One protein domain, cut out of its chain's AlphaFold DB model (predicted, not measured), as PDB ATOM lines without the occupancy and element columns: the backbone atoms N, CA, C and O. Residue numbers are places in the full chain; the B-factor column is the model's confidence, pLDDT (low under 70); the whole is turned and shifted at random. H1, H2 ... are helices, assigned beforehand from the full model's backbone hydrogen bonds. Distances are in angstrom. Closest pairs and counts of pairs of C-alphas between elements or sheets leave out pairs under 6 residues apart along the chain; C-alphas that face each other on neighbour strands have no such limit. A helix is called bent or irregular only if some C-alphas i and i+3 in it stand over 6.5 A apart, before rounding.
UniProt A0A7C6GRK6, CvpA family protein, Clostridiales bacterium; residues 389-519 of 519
ATOM      1  N   ALA A 389     -20.152 -30.797 -19.822       89.06
ATOM      2  CA  ALA A 389     -21.252 -30.782 -20.778       89.06
ATOM      3  C   ALA A 389     -21.611 -32.199 -21.241       89.06
ATOM      4  O   ALA A 389     -22.783 -32.567 -21.203       89.06
ATOM      5  N   ASP A 390     -20.620 -33.019 -21.588       89.25
ATOM      6  CA  ASP A 390     -20.842 -34.405 -22.000       89.25
ATOM      7  C   ASP A 390     -21.435 -35.245 -20.853       89.25
ATOM      8  O   ASP A 390     -22.339 -36.053 -21.068       89.25
ATOM      9  N   SER A 391     -21.013 -34.998 -19.606       89.75
ATOM     10  CA  SER A 391     -21.608 -35.650 -18.430       89.75
ATOM     11  C   SER A 391     -23.073 -35.249 -18.231       89.75
ATOM     12  O   SER A 391     -23.921 -36.095 -17.952       89.75
ATOM     13  N   LEU A 392     -23.392 -33.964 -18.401       90.25
ATOM     14  CA  LEU A 392     -24.752 -33.444 -18.277       90.25
ATOM     15  C   LEU A 392     -25.669 -33.908 -19.422       90.25
ATOM     16  O   LEU A 392     -26.861 -34.106 -19.189       90.25
ATOM     17  N   ILE A 393     -25.130 -34.142 -20.622       89.69
ATOM     18  CA  ILE A 393     -25.863 -34.770 -21.732       89.69
ATOM     19  C   ILE A 393     -26.303 -36.183 -21.340       89.69
ATOM     20  O   ILE A 393     -27.491 -36.489 -21.423       89.69
ATOM     21  N   VAL A 394     -25.382 -37.008 -20.828       89.38
ATOM     22  CA  VAL A 394     -25.689 -38.378 -20.372       89.38
ATOM     23  C   VAL A 394     -26.722 -38.376 -19.236       89.38
ATOM     24  O   VAL A 394     -27.631 -39.205 -19.212       89.38
ATOM     25  N   ILE A 395     -26.627 -37.420 -18.309       89.31
ATOM     26  CA  ILE A 395     -27.614 -37.224 -17.236       89.31
ATOM     27  C   ILE A 395     -28.990 -36.858 -17.803       89.31
ATOM     28  O   ILE A 395     -29.996 -37.395 -17.342       89.31
ATOM     29  N   GLY A 396     -29.050 -35.956 -18.785       86.31
ATOM     30  CA  GLY A 396     -30.303 -35.445 -19.343       86.31
ATOM     31  C   GLY A 396     -31.125 -36.482 -20.112       86.31
ATOM     32  O   GLY A 396     -32.330 -36.298 -20.288       86.31
ATOM     33  N   GLU A 397     -30.515 -37.601 -20.505       84.31
ATOM     34  CA  GLU A 397     -31.219 -38.756 -21.075       84.31
ATOM     35  C   GLU A 397     -31.996 -39.567 -20.024       84.31
ATOM     36  O   GLU A 397     -32.940 -40.283 -20.371       84.31
ATOM     37  N   ASN A 398     -31.644 -39.452 -18.737       86.50
ATOM     38  CA  ASN A 398     -32.239 -40.239 -17.661       86.50
ATOM     39  C   ASN A 398     -33.223 -39.415 -16.816       86.50
ATOM     40  O   ASN A 398     -32.850 -38.522 -16.056       86.50
ATOM     41  N   GLN A 399     -34.502 -39.790 -16.861       84.00
ATOM     42  CA  GLN A 399     -35.567 -39.123 -16.099       84.00
ATOM     43  C   GLN A 399     -35.381 -39.213 -14.576       84.00
ATOM     44  O   GLN A 399     -35.814 -38.316 -13.853       84.00
ATOM     45  N   ASN A 400     -34.714 -40.258 -14.073       85.06
ATOM     46  CA  ASN A 400     -34.416 -40.401 -12.645       85.06
ATOM     47  C   ASN A 400     -33.337 -39.412 -12.165       85.06
ATOM     48  O   ASN A 400     -33.144 -39.244 -10.964       85.06
ATOM     49  N   MET A 401     -32.661 -38.727 -13.092       87.12
ATOM     50  CA  MET A 401     -31.629 -37.730 -12.814       87.12
ATOM     51  C   MET A 401     -32.131 -36.282 -12.925       87.12
ATOM     52  O   MET A 401     -31.333 -35.344 -12.893       87.12
ATOM     53  N   ALA A 402     -33.454 -36.084 -12.991       84.25
ATOM     54  CA  ALA A 402     -34.082 -34.764 -13.048       84.25
ATOM     55  C   ALA A 402     -33.554 -33.745 -12.009       84.25
ATOM     56  O   ALA A 402     -33.346 -32.599 -12.410       84.25
ATOM     57  N   PRO A 403     -33.250 -34.114 -10.740       86.81
ATOM     58  CA  PRO A 403     -32.692 -33.166  -9.772       86.81
ATOM     59  C   PRO A 403     -31.383 -32.509 -10.223       86.81
ATOM     60  O   PRO A 403     -31.121 -31.360  -9.874       86.81
ATOM     61  N   VAL A 404     -30.554 -33.216 -11.002       89.12
ATOM     62  CA  VAL A 404     -29.288 -32.664 -11.500       89.12
ATOM     63  C   VAL A 404     -29.535 -31.668 -12.615       89.12
ATOM     64  O   VAL A 404     -28.977 -30.577 -12.576       89.12
ATOM     65  N   ILE A 405     -30.394 -32.010 -13.575       88.31
ATOM     66  CA  ILE A 405     -30.748 -31.093 -14.663       88.31
ATOM     67  C   ILE A 405     -31.389 -29.828 -14.090       88.31
ATOM     68  O   ILE A 405     -30.926 -28.737 -14.398       88.31
ATOM     69  N   GLU A 406     -32.334 -29.960 -13.154       87.06
ATOM     70  CA  GLU A 406     -32.934 -28.815 -12.462       87.06
ATOM     71  C   GLU A 406     -31.878 -27.926 -11.783       87.06
ATOM     72  O   GLU A 406     -31.924 -26.701 -11.919       87.06
ATOM     73  N   ALA A 407     -30.891 -28.527 -11.110       89.06
ATOM     74  CA  ALA A 407     -29.787 -27.786 -10.509       89.06
ATOM     75  C   ALA A 407     -28.949 -27.032 -11.558       89.06
ATOM     76  O   ALA A 407     -28.597 -25.878 -11.323       89.06
ATOM     77  N   VAL A 408     -28.675 -27.624 -12.728       88.31
ATOM     78  CA  VAL A 408     -27.991 -26.930 -13.837       88.31
ATOM     79  C   VAL A 408     -28.784 -25.697 -14.274       88.31
ATOM     80  O   VAL A 408     -28.218 -24.609 -14.371       88.31
ATOM     81  N   GLY A 409     -30.098 -25.838 -14.479       83.38
ATOM     82  CA  GLY A 409     -30.965 -24.719 -14.851       83.38
ATOM     83  C   GLY A 409     -30.933 -23.579 -13.828       83.38
ATOM     84  O   GLY A 409     -30.844 -22.415 -14.221       83.38
ATOM     85  N   GLN A 410     -30.949 -23.915 -12.531       85.00
ATOM     86  CA  GLN A 410     -30.882 -22.955 -11.421       85.00
ATOM     87  C   GLN A 410     -29.522 -22.262 -11.297       85.00
ATOM     88  O   GLN A 410     -29.471 -21.099 -10.899       85.00
ATOM     89  N   LEU A 411     -28.428 -22.954 -11.629       84.50
ATOM     90  CA  LEU A 411     -27.085 -22.379 -11.583       84.50
ATOM     91  C   LEU A 411     -26.885 -21.292 -12.649       84.50
ATOM     92  O   LEU A 411     -26.143 -20.351 -12.398       84.50
ATOM     93  N   GLY A 412     -27.545 -21.390 -13.807       76.12
ATOM     94  CA  GLY A 412     -27.672 -20.338 -14.828       76.12
ATOM     95  C   GLY A 412     -26.516 -19.339 -14.942       76.12
ATOM     96  O   GLY A 412     -25.445 -19.663 -15.459       76.12
ATOM     97  N   SER A 413     -26.720 -18.110 -14.459       73.94
ATOM     98  CA  SER A 413     -25.725 -17.030 -14.530       73.94
ATOM     99  C   SER A 413     -24.416 -17.330 -13.784       73.94
ATOM    100  O   SER A 413     -23.363 -16.811 -14.161       73.94
ATOM    101  N   ASP A 414     -24.446 -18.164 -12.740       81.38
ATOM    102  CA  ASP A 414     -23.237 -18.603 -12.038       81.38
ATOM    103  C   ASP A 414     -22.388 -19.537 -12.905       81.38
ATOM    104  O   ASP A 414     -21.168 -19.390 -12.897       81.38
ATOM    105  N   LEU A 415     -22.998 -20.401 -13.734       81.06
ATOM    106  CA  LEU A 415     -22.254 -21.180 -14.736       81.06
ATOM    107  C   LEU A 415     -21.584 -20.254 -15.749       81.06
ATOM    108  O   LEU A 415     -20.393 -20.381 -16.020       81.06
ATOM    109  N   ILE A 416     -22.335 -19.288 -16.282       80.50
ATOM    110  CA  ILE A 416     -21.821 -18.334 -17.275       80.50
ATOM    111  C   ILE A 416     -20.605 -17.587 -16.722       80.50
ATOM    112  O   ILE A 416     -19.579 -17.468 -17.397       80.50
ATOM    113  N   ARG A 417     -20.699 -17.129 -15.470       80.69
ATOM    114  CA  ARG A 417     -19.638 -16.393 -14.784       80.69
ATOM    115  C   ARG A 417     -18.434 -17.269 -14.444       80.69
ATOM    116  O   ARG A 417     -17.306 -16.838 -14.668       80.69
ATOM    117  N   GLU A 418     -18.651 -18.459 -13.892       81.06
ATOM    118  CA  GLU A 418     -17.573 -19.343 -13.431       81.06
ATOM    119  C   GLU A 418     -16.792 -19.960 -14.591       81.06
ATOM    120  O   GLU A 418     -15.563 -19.973 -14.581       81.06
ATOM    121  N   TYR A 419     -17.502 -20.382 -15.634       79.31
ATOM    122  CA  TYR A 419     -16.921 -21.009 -16.821       79.31
ATOM    123  C   TYR A 419     -16.523 -19.994 -17.905       79.31
ATOM    124  O   TYR A 419     -16.107 -20.372 -19.005       79.31
ATOM    125  N   ASN A 420     -16.622 -18.692 -17.602       78.38
ATOM    126  CA  ASN A 420     -16.269 -17.585 -18.491       78.38
ATOM    127  C   ASN A 420     -16.873 -17.767 -19.898       78.38
ATOM    128  O   ASN A 420     -16.173 -17.731 -20.922       78.38
ATOM    129  N   ILE A 421     -18.175 -18.054 -19.935       77.69
ATOM    130  CA  ILE A 421     -18.946 -18.142 -21.172       77.69
ATOM    131  C   ILE A 421     -19.128 -16.712 -21.671       77.69
ATOM    132  O   ILE A 421     -19.719 -15.876 -20.994       77.69
ATOM    133  N   THR A 422     -18.558 -16.411 -22.839       71.38
ATOM    134  CA  THR A 422     -18.639 -15.071 -23.424       71.38
ATOM    135  C   THR A 422     -20.095 -14.736 -23.723       71.38
ATOM    136  O   THR A 422     -20.743 -15.435 -24.500       71.38
ATOM    137  N   THR A 423     -20.603 -13.679 -23.096       68.00
ATOM    138  CA  THR A 423     -21.944 -13.163 -23.357       68.00
ATOM    139  C   THR A 423     -21.904 -12.186 -24.528       68.00
ATOM    140  O   THR A 423     -20.935 -11.441 -24.709       68.00
ATOM    141  N   ILE A 424     -22.944 -12.220 -25.358       74.06
ATOM    142  CA  ILE A 424     -23.139 -11.228 -26.415       74.06
ATOM    143  C   ILE A 424     -23.563  -9.913 -25.727       74.06
ATOM    144  O   ILE A 424     -24.320  -9.953 -24.763       74.06
ATOM    145  N   PRO A 425     -23.053  -8.738 -26.118       73.44
ATOM    146  CA  PRO A 425     -23.473  -7.483 -25.506       73.44
ATOM    147  C   PRO A 425     -24.975  -7.215 -25.646       73.44
ATOM    148  O   PRO A 425     -25.613  -7.634 -26.611       73.44
ATOM    149  N   ALA A 426     -25.536  -6.502 -24.671       68.56
ATOM    150  CA  ALA A 426     -26.973  -6.241 -24.584       68.56
ATOM    151  C   ALA A 426     -27.533  -5.424 -25.763       68.56
ATOM    152  O   ALA A 426     -28.714  -5.539 -26.087       68.56
ATOM    153  N   ASP A 427     -26.695  -4.615 -26.412       69.69
ATOM    154  CA  ASP A 427     -27.042  -3.814 -27.585       69.69
ATOM    155  C   ASP A 427     -27.214  -4.653 -28.865       69.69
ATOM    156  O   ASP A 427     -27.914  -4.229 -29.786       69.69
ATOM    157  N   GLU A 428     -26.701  -5.887 -28.897       75.62
ATOM    158  CA  GLU A 428     -26.838  -6.833 -30.017       75.62
ATOM    159  C   GLU A 428     -28.081  -7.728 -29.871       75.62
ATOM    160  O   GLU A 428     -28.055  -8.951 -30.008       75.62
ATOM    161  N   SER A 429     -29.218  -7.098 -29.588       66.31
ATOM    162  CA  SER A 429     -30.479  -7.780 -29.268       66.31
ATOM    163  C   SER A 429     -31.004  -8.775 -30.309       66.31
ATOM    164  O   SER A 429     -31.665  -9.749 -29.944       66.31
ATOM    165  N   GLY A 430     -30.674  -8.591 -31.591       81.50
ATOM    166  CA  GLY A 430     -31.027  -9.553 -32.637       81.50
ATOM    167  C   GLY A 430     -30.434 -10.946 -32.385       81.50
ATOM    168  O   GLY A 430     -31.080 -11.947 -32.685       81.50
ATOM    169  N   ALA A 431     -29.268 -11.020 -31.734       83.44
ATOM    170  CA  ALA A 431     -28.654 -12.286 -31.353       83.44
ATOM    171  C   ALA A 431     -29.474 -13.023 -30.284       83.44
ATOM    172  O   ALA A 431     -29.674 -14.236 -30.365       83.44
ATOM    173  N   TYR A 432     -29.995 -12.291 -29.296       84.38
ATOM    174  CA  TYR A 432     -30.850 -12.851 -28.249       84.38
ATOM    175  C   TYR A 432     -32.193 -13.333 -28.802       84.38
ATOM    176  O   TYR A 432     -32.688 -14.383 -28.389       84.38
ATOM    177  N   ASP A 433     -32.754 -12.628 -29.783       86.50
ATOM    178  CA  ASP A 433     -33.945 -13.077 -30.503       86.50
ATOM    179  C   ASP A 433     -33.710 -14.380 -31.278       86.50
ATOM    180  O   ASP A 433     -34.546 -15.288 -31.226       86.50
ATOM    181  N   GLU A 434     -32.579 -14.502 -31.976       89.38
ATOM    182  CA  GLU A 434     -32.205 -15.726 -32.690       89.38
ATOM    183  C   GLU A 434     -32.030 -16.915 -31.738       89.38
ATOM    184  O   GLU A 434     -32.620 -17.975 -31.971       89.38
ATOM    185  N   ILE A 435     -31.304 -16.728 -30.630       89.06
ATOM    186  CA  ILE A 435     -31.094 -17.768 -29.610       89.06
ATOM    187  C   ILE A 435     -32.425 -18.170 -28.960       89.06
ATOM    188  O   ILE A 435     -32.694 -19.360 -28.795       89.06
ATOM    189  N   LYS A 436     -33.297 -17.208 -28.632       90.62
ATOM    190  CA  LYS A 436     -34.640 -17.484 -28.099       90.62
ATOM    191  C   LYS A 436     -35.461 -18.322 -29.076       90.62
ATOM    192  O   LYS A 436     -36.065 -19.314 -28.674       90.62
ATOM    193  N   ASN A 437     -35.500 -17.943 -30.353       90.25
ATOM    194  CA  ASN A 437     -36.271 -18.669 -31.363       90.25
ATOM    195  C   ASN A 437     -35.743 -20.098 -31.552       90.25
ATOM    196  O   ASN A 437     -36.541 -21.030 -31.643       90.25
ATOM    197  N   ALA A 438     -34.419 -20.272 -31.542       89.56
ATOM    198  CA  ALA A 438     -33.770 -21.578 -31.553       89.56
ATOM    199  C   ALA A 438     -34.171 -22.430 -30.340       89.56
ATOM    200  O   ALA A 438     -34.570 -23.578 -30.498       89.56
ATOM    201  N   LEU A 439     -34.120 -21.859 -29.135       89.56
ATOM    202  CA  LEU A 439     -34.509 -22.537 -27.899       89.56
ATOM    203  C   LEU A 439     -35.985 -22.961 -27.919       89.56
ATOM    204  O   LEU A 439     -36.305 -24.102 -27.594       89.56
ATOM    205  N   VAL A 440     -36.883 -22.065 -28.336       89.12
ATOM    206  CA  VAL A 440     -38.320 -22.351 -28.476       89.12
ATOM    207  C   VAL A 440     -38.559 -23.474 -29.483       89.12
ATOM    208  O   VAL A 440     -39.422 -24.320 -29.252       89.12
ATOM    209  N   GLU A 441     -37.815 -23.497 -30.590       87.94
ATOM    210  CA  GLU A 441     -37.873 -24.581 -31.570       87.94
ATOM    211  C   GLU A 441     -37.477 -25.911 -30.919       87.94
ATOM    212  O   GLU A 441     -38.290 -26.832 -30.910       87.94
ATOM    213  N   GLU A 442     -36.308 -25.984 -30.274       87.56
ATOM    214  CA  GLU A 442     -35.815 -27.222 -29.655       87.56
ATOM    215  C   GLU A 442     -36.682 -27.717 -28.489       87.56
ATOM    216  O   GLU A 442     -36.777 -28.925 -28.254       87.56
ATOM    217  N   LEU A 443     -37.325 -26.819 -27.738       85.25
ATOM    218  CA  LEU A 443     -38.260 -27.169 -26.662       85.25
ATOM    219  C   LEU A 443     -39.602 -27.686 -27.192       85.25
ATOM    220  O   LEU A 443     -40.178 -28.596 -26.595       85.25
ATOM    221  N   ASN A 444     -40.069 -27.158 -28.324       81.44
ATOM    222  CA  ASN A 444     -41.321 -27.576 -28.953       81.44
ATOM    223  C   ASN A 444     -41.167 -28.761 -29.913       81.44
ATOM    224  O   ASN A 444     -42.178 -29.270 -30.406       81.44
ATOM    225  N   THR A 445     -39.942 -29.229 -30.178       73.38
ATOM    226  CA  THR A 445     -39.693 -30.444 -30.958       73.38
ATOM    227  C   THR A 445     -40.310 -31.651 -30.247       73.38
ATOM    228  O   THR A 445     -39.727 -32.260 -29.349       73.38
ATOM    229  N   THR A 446     -41.528 -32.021 -30.645       53.75
ATOM    230  CA  THR A 446     -42.234 -33.185 -30.115       53.75
ATOM    231  C   THR A 446     -41.588 -34.474 -30.633       53.75
ATOM    232  O   THR A 446     -41.932 -34.953 -31.709       53.75
ATOM    233  N   ALA A 447     -40.691 -35.053 -29.834       53.69
ATOM    234  CA  ALA A 447     -40.324 -36.476 -29.818       53.69
ATOM    235  C   ALA A 447     -39.450 -37.083 -30.946       53.69
ATOM    236  O   ALA A 447     -39.252 -38.296 -30.911       53.69
ATOM    237  N   GLU A 448     -38.897 -36.331 -31.907       59.94
ATOM    238  CA  GLU A 448     -38.033 -36.941 -32.952       59.94
ATOM    239  C   GLU A 448     -36.532 -36.994 -32.619       59.94
ATOM    240  O   GLU A 448     -35.834 -37.851 -33.159       59.94
ATOM    241  N   LEU A 449     -36.034 -36.125 -31.736       68.94
ATOM    242  CA  LEU A 449     -34.611 -36.039 -31.393       68.94
ATOM    243  C   LEU A 449     -34.374 -36.414 -29.926       68.94
ATOM    244  O   LEU A 449     -35.135 -35.998 -29.048       68.94
ATOM    245  N   ASP A 450     -33.318 -37.192 -29.676       85.56
ATOM    246  CA  ASP A 450     -32.816 -37.456 -28.325       85.56
ATOM    247  C   ASP A 450     -32.256 -36.178 -27.671       85.56
ATOM    248  O   ASP A 450     -32.141 -35.118 -28.299       85.56
ATOM    249  N   TYR A 451     -31.985 -36.250 -26.365       87.38
ATOM    250  CA  TYR A 451     -31.535 -35.091 -25.594       87.38
ATOM    251  C   TYR A 451     -30.213 -34.531 -26.134       87.38
ATOM    252  O   TYR A 451     -30.106 -33.323 -26.343       87.38
ATOM    253  N   GLU A 452     -29.253 -35.408 -26.442       90.06
ATOM    254  CA  GLU A 452     -27.964 -35.044 -27.035       90.06
ATOM    255  C   GLU A 452     -28.132 -34.266 -28.347       90.06
ATOM    256  O   GLU A 452     -27.544 -33.198 -28.525       90.06
ATOM    257  N   SER A 453     -28.977 -34.750 -29.257       90.25
ATOM    258  CA  SER A 453     -29.220 -34.108 -30.552       90.25
ATOM    259  C   SER A 453     -29.815 -32.708 -30.402       90.25
ATOM    260  O   SER A 453     -29.427 -31.795 -31.129       90.25
ATOM    261  N   ARG A 454     -30.729 -32.517 -29.443       89.62
ATOM    262  CA  ARG A 454     -31.331 -31.203 -29.153       89.62
ATOM    263  C   ARG A 454     -30.305 -30.232 -28.569       89.62
ATOM    264  O   ARG A 454     -30.242 -29.082 -28.999       89.62
ATOM    265  N   VAL A 455     -29.470 -30.705 -27.640       91.19
ATOM    266  CA  VAL A 455     -28.373 -29.912 -27.060       91.19
ATOM    267  C   VAL A 455     -27.383 -29.492 -28.145       91.19
ATOM    268  O   VAL A 455     -27.051 -28.312 -28.234       91.19
ATOM    269  N   ASN A 456     -26.957 -30.424 -29.000       92.62
ATOM    270  CA  ASN A 456     -26.021 -30.141 -30.088       92.62
ATOM    271  C   ASN A 456     -26.617 -29.165 -31.116       92.62
ATOM    272  O   ASN A 456     -25.948 -28.212 -31.504       92.62
ATOM    273  N   SER A 457     -27.891 -29.334 -31.495       92.31
ATOM    274  CA  SER A 457     -28.592 -28.412 -32.405       92.31
ATOM    275  C   SER A 457     -28.644 -26.984 -31.849       92.31
ATOM    276  O   SER A 457     -28.320 -26.021 -32.551       92.31
ATOM    277  N   LEU A 458     -29.004 -26.827 -30.568       92.69
ATOM    278  CA  LEU A 458     -29.036 -25.514 -29.923       92.69
ATOM    279  C   LEU A 458     -27.633 -24.914 -29.782       92.69
ATOM    280  O   LEU A 458     -27.455 -23.723 -30.034       92.69
ATOM    281  N   ALA A 459     -26.636 -25.721 -29.413       93.25
ATOM    282  CA  ALA A 459     -25.249 -25.285 -29.293       93.25
ATOM    283  C   ALA A 459     -24.696 -24.777 -30.634       93.25
ATOM    284  O   ALA A 459     -24.113 -23.694 -30.679       93.25
ATOM    285  N   ASP A 460     -24.938 -25.499 -31.731       93.88
ATOM    286  CA  ASP A 460     -24.529 -25.086 -33.077       93.88
ATOM    287  C   ASP A 460     -25.187 -23.759 -33.481       93.88
ATOM    288  O   ASP A 460     -24.521 -22.871 -34.023       93.88
ATOM    289  N   LYS A 461     -26.479 -23.579 -33.161       92.81
ATOM    290  CA  LYS A 461     -27.181 -22.304 -33.380       92.81
ATOM    291  C   LYS A 461     -26.545 -21.175 -32.566       92.81
ATOM    292  O   LYS A 461     -26.223 -20.145 -33.152       92.81
ATOM    293  N   ILE A 462     -26.271 -21.385 -31.275       91.06
ATOM    294  CA  ILE A 462     -25.599 -20.403 -30.401       91.06
ATOM    295  C   ILE A 462     -24.240 -19.984 -30.978       91.06
ATOM    296  O   ILE A 462     -23.958 -18.788 -31.052       91.06
ATOM    297  N   VAL A 463     -23.413 -20.943 -31.411       91.94
ATOM    298  CA  VAL A 463     -22.104 -20.654 -32.021       91.94
ATOM    299  C   VAL A 463     -22.279 -19.833 -33.296       91.94
ATOM    300  O   VAL A 463     -21.657 -18.782 -33.435       91.94
ATOM    301  N   SER A 464     -23.164 -20.263 -34.199       91.25
ATOM    302  CA  SER A 464     -23.373 -19.583 -35.482       91.25
ATOM    303  C   SER A 464     -23.908 -18.154 -35.323       91.25
ATOM    304  O   SER A 464     -23.450 -17.242 -36.017       91.25
ATOM    305  N   THR A 465     -24.821 -17.934 -34.370       89.75
ATOM    306  CA  THR A 465     -25.325 -16.603 -34.034       89.75
ATOM    307  C   THR A 465     -24.191 -15.761 -33.456       89.75
ATOM    308  O   THR A 465     -23.929 -14.685 -33.987       89.75
ATOM    309  N   ALA A 466     -23.435 -16.249 -32.466       87.50
ATOM    310  CA  ALA A 466     -22.304 -15.504 -31.904       87.50
ATOM    311  C   ALA A 466     -21.289 -15.076 -32.984       87.50
ATOM    312  O   ALA A 466     -20.901 -13.905 -33.033       87.50
ATOM    313  N   GLU A 467     -20.930 -15.979 -33.901       89.19
ATOM    314  CA  GLU A 467     -20.013 -15.692 -35.009       89.19
ATOM    315  C   GLU A 467     -20.549 -14.605 -35.950       89.19
ATOM    316  O   GLU A 467     -19.791 -13.731 -36.380       89.19
ATOM    317  N   SER A 468     -21.855 -14.614 -36.245       88.94
ATOM    318  CA  SER A 468     -22.487 -13.608 -37.111       88.94
ATOM    319  C   SER A 468     -22.420 -12.186 -36.535       88.94
ATOM    320  O   SER A 468     -22.347 -11.216 -37.292       88.94
ATOM    321  N   TYR A 469     -22.340 -12.078 -35.206       86.00
ATOM    322  CA  TYR A 469     -22.188 -10.831 -34.457       86.00
ATOM    323  C   TYR A 469     -20.721 -10.524 -34.073       86.00
ATOM    324  O   TYR A 469     -20.460  -9.572 -33.347       86.00
ATOM    325  N   ASN A 470     -19.734 -11.254 -34.618       85.50
ATOM    326  CA  ASN A 470     -18.289 -11.135 -34.332       85.50
ATOM    327  C   ASN A 470     -17.851 -11.531 -32.907       85.50
ATOM    328  O   ASN A 470     -16.822 -11.051 -32.417       85.50
ATOM    329  N   TYR A 471     -18.577 -12.443 -32.263       85.38
ATOM    330  CA  TYR A 471     -18.192 -13.056 -30.993       85.38
ATOM    331  C   TYR A 471     -17.780 -14.514 -31.199       85.38
ATOM    332  O   TYR A 471     -18.186 -15.167 -32.155       85.38
ATOM    333  N   SER A 472     -16.940 -15.028 -30.302       83.50
ATOM    334  CA  SER A 472     -16.465 -16.411 -30.348       83.50
ATOM    335  C   SER A 472     -16.903 -17.133 -29.086       83.50
ATOM    336  O   SER A 472     -16.514 -16.743 -27.987       83.50
ATOM    337  N   VAL A 473     -17.657 -18.213 -29.256       87.12
ATOM    338  CA  VAL A 473     -18.039 -19.139 -28.187       87.12
ATOM    339  C   VAL A 473     -17.558 -20.525 -28.601       87.12
ATOM    340  O   VAL A 473     -17.805 -20.950 -29.726       87.12
ATOM    341  N   SER A 474     -16.821 -21.215 -27.728       89.94
ATOM    342  CA  SER A 474     -16.387 -22.586 -28.008       89.94
ATOM    343  C   SER A 474     -17.589 -23.534 -28.008       89.94
ATOM    344  O   SER A 474     -18.584 -23.297 -27.320       89.94
ATOM    345  N   SER A 475     -17.495 -24.637 -28.754       90.81
ATOM    346  CA  SER A 475     -18.566 -25.646 -28.800       90.81
ATOM    347  C   SER A 475     -18.893 -26.192 -27.402       90.81
ATOM    348  O   SER A 475     -20.066 -26.294 -27.050       90.81
ATOM    349  N   ALA A 476     -17.882 -26.430 -26.559       90.12
ATOM    350  CA  ALA A 476     -18.060 -26.869 -25.174       90.12
ATOM    351  C   ALA A 476     -18.910 -25.884 -24.347       90.12
ATOM    352  O   ALA A 476     -19.891 -26.271 -23.709       90.12
ATOM    353  N   LYS A 477     -18.586 -24.586 -24.417       90.31
ATOM    354  CA  LYS A 477     -19.338 -23.521 -23.735       90.31
ATOM    355  C   LYS A 477     -20.762 -23.391 -24.264       90.31
ATOM    356  O   LYS A 477     -21.688 -23.206 -23.477       90.31
ATOM    357  N   ALA A 478     -20.944 -23.522 -25.575       91.06
ATOM    358  CA  ALA A 478     -22.260 -23.489 -26.200       91.06
ATOM    359  C   ALA A 478     -23.130 -24.687 -25.787       91.06
ATOM    360  O   ALA A 478     -24.309 -24.493 -25.503       91.06
ATOM    361  N   LYS A 479     -22.562 -25.898 -25.675       92.94
ATOM    362  CA  LYS A 479     -23.264 -27.082 -25.147       92.94
ATOM    363  C   LYS A 479     -23.715 -26.873 -23.704       92.94
ATOM    364  O   LYS A 479     -24.887 -27.078 -23.403       92.94
ATOM    365  N   LEU A 480     -22.817 -26.427 -22.820       90.19
ATOM    366  CA  LEU A 480     -23.163 -26.173 -21.417       90.19
ATOM    367  C   LEU A 480     -24.290 -25.134 -21.299       90.19
ATOM    368  O   LEU A 480     -25.248 -25.330 -20.553       90.19
ATOM    369  N   LEU A 481     -24.213 -24.063 -22.091       89.62
ATOM    370  CA  LEU A 481     -25.248 -23.039 -22.164       89.62
ATOM    371  C   LEU A 481     -26.579 -23.592 -22.700       89.62
ATOM    372  O   LEU A 481     -27.627 -23.297 -22.131       89.62
ATOM    373  N   ALA A 482     -26.551 -24.420 -23.745       91.44
ATOM    374  CA  ALA A 482     -27.740 -25.072 -24.292       91.44
ATOM    375  C   ALA A 482     -28.445 -25.951 -23.245       91.44
ATOM    376  O   ALA A 482     -29.652 -25.813 -23.053       91.44
ATOM    377  N   ILE A 483     -27.696 -26.787 -22.518       91.38
ATOM    378  CA  ILE A 483     -28.209 -27.626 -21.419       91.38
ATOM    379  C   ILE A 483     -28.876 -26.749 -20.351       91.38
ATOM    380  O   ILE A 483     -30.009 -27.011 -19.941       91.38
ATOM    381  N   SER A 484     -28.193 -25.678 -19.940       90.50
ATOM    382  CA  SER A 484     -28.660 -24.728 -18.928       90.50
ATOM    383  C   SER A 484     -29.968 -24.040 -19.335       90.50
ATOM    384  O   SER A 484     -30.936 -24.038 -18.574       90.50
ATOM    385  N   LEU A 485     -30.036 -23.528 -20.569       90.44
ATOM    386  CA  LEU A 485     -31.218 -22.868 -21.126       90.44
ATOM    387  C   LEU A 485     -32.395 -23.831 -21.285       90.44
ATOM    388  O   LEU A 485     -33.514 -23.506 -20.887       90.44
ATOM    389  N   MET A 486     -32.152 -25.024 -21.835       90.00
ATOM    390  CA  MET A 486     -33.185 -26.049 -21.990       90.00
ATOM    391  C   MET A 486     -33.742 -26.496 -20.640       90.00
ATOM    392  O   MET A 486     -34.942 -26.744 -20.532       90.00
ATOM    393  N   SER A 487     -32.898 -26.581 -19.610       89.00
ATOM    394  CA  SER A 487     -33.354 -26.912 -18.264       89.00
ATOM    395  C   SER A 487     -34.154 -25.786 -17.618       89.00
ATOM    396  O   SER A 487     -35.145 -26.070 -16.953       89.00
ATOM    397  N   TYR A 488     -33.704 -24.537 -17.743       89.00
ATOM    398  CA  TYR A 488     -34.343 -23.404 -17.076       89.00
ATOM    399  C   TYR A 488     -35.688 -23.055 -17.721       89.00
ATOM    400  O   TYR A 488     -36.697 -22.942 -17.034       89.00
ATOM    401  N   PHE A 489     -35.721 -22.952 -19.051       88.56
ATOM    402  CA  PHE A 489     -36.917 -22.558 -19.796       88.56
ATOM    403  C   PHE A 489     -37.812 -23.734 -20.201       88.56
ATOM    404  O   PHE A 489     -38.902 -23.520 -20.724       88.56
ATOM    405  N   GLY A 490     -37.392 -24.983 -19.974       81.88
ATOM    406  CA  GLY A 490     -38.151 -26.167 -20.389       81.88
ATOM    407  C   GLY A 490     -39.528 -26.314 -19.732       81.88
ATOM    408  O   GLY A 490     -40.373 -27.042 -20.252       81.88
ATOM    409  N   SER A 491     -39.767 -25.625 -18.614       75.56
ATOM    410  CA  SER A 491     -41.053 -25.568 -17.909       75.56
ATOM    411  C   SER A 491     -41.811 -24.246 -18.105       75.56
ATOM    412  O   SER A 491     -42.937 -24.128 -17.620       75.56
ATOM    413  N   GLU A 492     -41.232 -23.272 -18.814       79.06
ATOM    414  CA  GLU A 492     -41.813 -21.943 -19.012       79.06
ATOM    415  C   GLU A 492     -42.806 -21.928 -20.182       79.06
ATOM    416  O   GLU A 492     -42.494 -22.337 -21.300       79.06
ATOM    417  N   GLU A 493     -44.018 -21.410 -19.945       66.38
ATOM    418  CA  GLU A 493     -45.056 -21.327 -20.986       66.38
ATOM    419  C   GLU A 493     -44.759 -20.241 -22.035       66.38
ATOM    420  O   GLU A 493     -45.212 -20.357 -23.173       66.38
ATOM    421  N   ASN A 494     -44.015 -19.188 -21.673       79.62
ATOM    422  CA  ASN A 494     -43.651 -18.090 -22.572       79.62
ATOM    423  C   ASN A 494     -42.211 -17.630 -22.329       79.62
ATOM    424  O   ASN A 494     -41.926 -16.938 -21.356       79.62
ATOM    425  N   ILE A 495     -41.322 -17.957 -23.266       85.38
ATOM    426  CA  ILE A 495     -39.926 -17.513 -23.251       85.38
ATOM    427  C   ILE A 495     -39.843 -16.125 -23.894       85.38
ATOM    428  O   ILE A 495     -40.215 -15.960 -25.060       85.38
ATOM    429  N   THR A 496     -39.353 -15.129 -23.152       86.56
ATOM    430  CA  THR A 496     -39.150 -13.761 -23.657       86.56
ATOM    431  C   THR A 496     -37.667 -13.446 -23.863       86.56
ATOM    432  O   THR A 496     -36.792 -14.148 -23.354       86.56
ATOM    433  N   VAL A 497     -37.375 -12.406 -24.651       84.31
ATOM    434  CA  VAL A 497     -35.992 -11.954 -24.896       84.31
ATOM    435  C   VAL A 497     -35.404 -11.370 -23.619       84.31
ATOM    436  O   VAL A 497     -34.259 -11.653 -23.292       84.31
ATOM    437  N   GLU A 498     -36.204 -10.624 -22.860       82.19
ATOM    438  CA  GLU A 498     -35.804 -10.021 -21.591       82.19
ATOM    439  C   GLU A 498     -35.454 -11.102 -20.570       82.19
ATOM    440  O   GLU A 498     -34.389 -11.037 -19.967       82.19
ATOM    441  N   GLY A 499     -36.279 -12.149 -20.449       84.00
ATOM    442  CA  GLY A 499     -35.986 -13.280 -19.569       84.00
ATOM    443  C   GLY A 499     -34.699 -14.009 -19.966       84.00
ATOM    444  O   GLY A 499     -33.927 -14.417 -19.102       84.00
ATOM    445  N   LEU A 500     -34.417 -14.119 -21.271       85.69
ATOM    446  CA  LEU A 500     -33.140 -14.645 -21.752       85.69
ATOM    447  C   LEU A 500     -31.983 -13.707 -21.368       85.69
ATOM    448  O   LEU A 500     -30.996 -14.166 -20.811       85.69
ATOM    449  N   MET A 501     -32.096 -12.400 -21.605       82.12
ATOM    450  CA  MET A 501     -31.059 -11.418 -21.258       82.12
ATOM    451  C   MET A 501     -30.767 -11.389 -19.748       82.12
ATOM    452  O   MET A 501     -29.598 -11.398 -19.355       82.12
ATOM    453  N   GLU A 502     -31.802 -11.435 -18.904       80.38
ATOM    454  CA  GLU A 502     -31.674 -11.560 -17.445       80.38
ATOM    455  C   GLU A 502     -30.916 -12.835 -17.060       80.38
ATOM    456  O   GLU A 502     -30.024 -12.791 -16.209       80.38
ATOM    457  N   TYR A 503     -31.200 -13.956 -17.730       83.12
ATOM    458  CA  TYR A 503     -30.496 -15.221 -17.513       83.12
ATOM    459  C   TYR A 503     -28.994 -15.130 -17.820       83.12
ATOM    460  O   TYR A 503     -28.169 -15.692 -17.098       83.12
ATOM    461  N   PHE A 504     -28.619 -14.370 -18.853       78.12
ATOM    462  CA  PHE A 504     -27.219 -14.068 -19.176       78.12
ATOM    463  C   PHE A 504     -26.569 -13.047 -18.224       78.12
ATOM    464  O   PHE A 504     -25.387 -12.732 -18.381       78.12
ATOM    465  N   GLY A 505     -27.303 -12.541 -17.230       74.44
ATOM    466  CA  GLY A 505     -26.812 -11.563 -16.263       74.44
ATOM    467  C   GLY A 505     -26.727 -10.137 -16.812       74.44
ATOM    468  O   GLY A 505     -25.993  -9.319 -16.251       74.44
ATOM    469  N   ILE A 506     -27.446  -9.828 -17.898       77.12
ATOM    470  CA  ILE A 506     -27.568  -8.458 -18.409       77.12
ATOM    471  C   ILE A 506     -28.419  -7.637 -17.436       77.12
ATOM    472  O   ILE A 506     -29.419  -8.118 -16.902       77.12
ATOM    473  N   THR A 507     -28.011  -6.393 -17.171       73.88
ATOM    474  CA  THR A 507     -28.666  -5.580 -16.144       73.88
ATOM    475  C   THR A 507     -29.997  -5.009 -16.623       73.88
ATOM    476  O   THR A 507     -30.192  -4.718 -17.800       73.88
ATOM    477  N   GLU A 508     -30.904  -4.756 -15.678       66.00
ATOM    478  CA  GLU A 508     -32.214  -4.144 -15.938       66.00
ATOM    479  C   GLU A 508     -32.101  -2.777 -16.647       66.00
ATOM    480  O   GLU A 508     -32.969  -2.405 -17.435       66.00
ATOM    481  N   ALA A 509     -31.000  -2.042 -16.433       65.81
ATOM    482  CA  ALA A 509     -30.721  -0.790 -17.135       65.81
ATOM    483  C   ALA A 509     -30.467  -1.007 -18.638       65.81
ATOM    484  O   ALA A 509     -31.014  -0.268 -19.454       65.81
ATOM    485  N   ASP A 510     -29.709  -2.046 -18.991       67.38
ATOM    486  CA  ASP A 510     -29.403  -2.399 -20.382       67.38
ATOM    487  C   ASP A 510     -30.648  -2.964 -21.098       67.38
ATOM    488  O   ASP A 510     -30.906  -2.665 -22.262       67.38
ATOM    489  N   ILE A 511     -31.484  -3.719 -20.374       65.75
ATOM    490  CA  ILE A 511     -32.771  -4.240 -20.874       65.75
ATOM    491  C   ILE A 511     -33.773  -3.099 -21.121       65.75
ATOM    492  O   ILE A 511     -34.554  -3.131 -22.073       65.75
ATOM    493  N   THR A 512     -33.749  -2.057 -20.286       64.44
ATOM    494  CA  THR A 512     -34.607  -0.878 -20.481       64.44
ATOM    495  C   THR A 512     -34.199  -0.095 -21.735       64.44
ATOM    496  O   THR A 512     -35.066   0.316 -22.505       64.44
ATOM    497  N   GLU A 513     -32.895   0.056 -21.989       62.16
ATOM    498  CA  GLU A 513     -32.374   0.689 -23.210       62.16
ATOM    499  C   GLU A 513     -32.712  -0.121 -24.477       62.16
ATOM    500  O   GLU A 513     -33.027   0.458 -25.522       62.16
ATOM    501  N   TYR A 514     -32.753  -1.454 -24.378       62.25
ATOM    502  CA  TYR A 514     -33.269  -2.336 -25.430       62.25
ATOM    503  C   TYR A 514     -34.749  -2.074 -25.751       62.25
ATOM    504  O   TYR A 514     -35.088  -1.835 -26.913       62.25
ATOM    505  N   ASN A 515     -35.624  -2.058 -24.740       61.31
ATOM    506  CA  ASN A 515     -37.067  -1.848 -24.927       61.31
ATOM    507  C   ASN A 515     -37.395  -0.479 -25.547       61.31
ATOM    508  O   ASN A 515     -38.329  -0.357 -26.339       61.31
ATOM    509  N   ASP A 516     -36.603   0.548 -25.236       61.47
ATOM    510  CA  ASP A 516     -36.739   1.876 -25.845       61.47
ATOM    511  C   ASP A 516     -36.276   1.907 -27.321       61.47
ATOM    512  O   ASP A 516     -36.689   2.784 -28.089       61.47
ATOM    513  N   SER A 517     -35.442   0.944 -27.731       59.09
ATOM    514  CA  SER A 517     -34.854   0.829 -29.074       59.09
ATOM    515  C   SER A 517     -35.636  -0.102 -30.016       59.09
ATOM    516  O   SER A 517     -35.561   0.076 -31.233       59.09
ATOM    517  N   ASN A 518     -36.405  -1.053 -29.473       55.06
ATOM    518  CA  ASN A 518     -37.237  -2.021 -30.202       55.06
ATOM    519  C   ASN A 518     -38.670  -2.083 -29.614       55.06
ATOM    520  O   ASN A 518     -38.970  -2.992 -28.842       55.06
ATOM    521  N   PRO A 519     -39.549  -1.118 -29.957       52.09
ATOM    522  CA  PRO A 519     -40.899  -1.000 -29.389       52.09
ATOM    523  C   PRO A 519     -41.957  -1.955 -29.965       52.09
ATOM    524  O   PRO A 519     -41.836  -2.376 -31.142       52.09
TER     525      PRO A 519
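AT A GLANCE: This is residues 389 to 519 of the 519 residues of the protein "CvpA family protein" of Clostridiales bacterium (UniProt A0A7C6GRK6). Helix H5 runs through the core between two layers, crossed on one side by the kinked H2 and on the other by the hairpin of H3 and H4. H1 packs on H2, H4 and H5 at one end, and the short H6 and H7 fold back on each other toward the other end. The printed part has 131 residues with seven named helices, H1 to H7 in order, and no named strand: all helix. It is compact, with a radius of gyration of the C-alphas of 14.2 A and spans of 44 by 30 by 26 A.

IN THESE COORDINATES: Find C-alpha 389 at (-21.252, -30.782, -20.778); from there H1 runs to residue 396. Next come H2, residues 399 to 418, 26.9 A; H3, 429 to 444, 22.6 A; H4, 451 to 468, 26.0 A; H5, 475 to 489, 20.7 A; and H6, 497 to 503. H7, 508 to 517, ends at C-alpha 517, (-34.854, 0.829, -29.074). H2 is irregular: C-alphas 410 and 413 are 8.4 A apart, with a kink of 69 degrees near residue 412.

HOW THE PARTS SIT: Start at the hub, H5. It touches H2 at a steep tilt of 64 degrees, closest at the C-alphas of Gly 409 and Tyr 488, 4.3 A. H4 touches it with residues 455 to 463 alone, closest at the C-alphas of Ala 459 and Ala 478, 4.7 A. H3 and H4 form a hairpin at 14 degrees, closest at the C-alphas of Glu 442 and Arg 454, 6.0 A. H1 touches H5, closest at the C-alphas of Ala 389 and Leu 480, 5.0 A. H6 touches H3, closest at the C-alphas of Asp 433 and Val 497, 6.1 A. H6 and H7, a hairpin, only just touch, with 3 pairs of C-alphas within 8 A; the closest, Glu 498 and Ile 511, are 6.6 A apart. Every O i to N i+4 pair is within hydrogen-bond range in H1, H3, H4, H5, H6 and H7; in H2 it is 11 of 16.

THE WHOLE: The two C-alphas farthest apart, Asn 400 and Ser 517, are 44.4 A apart. The printed part has no cut and no long link. Look for low pLDDT at residues 446 to 449 and 508 to 519, among others.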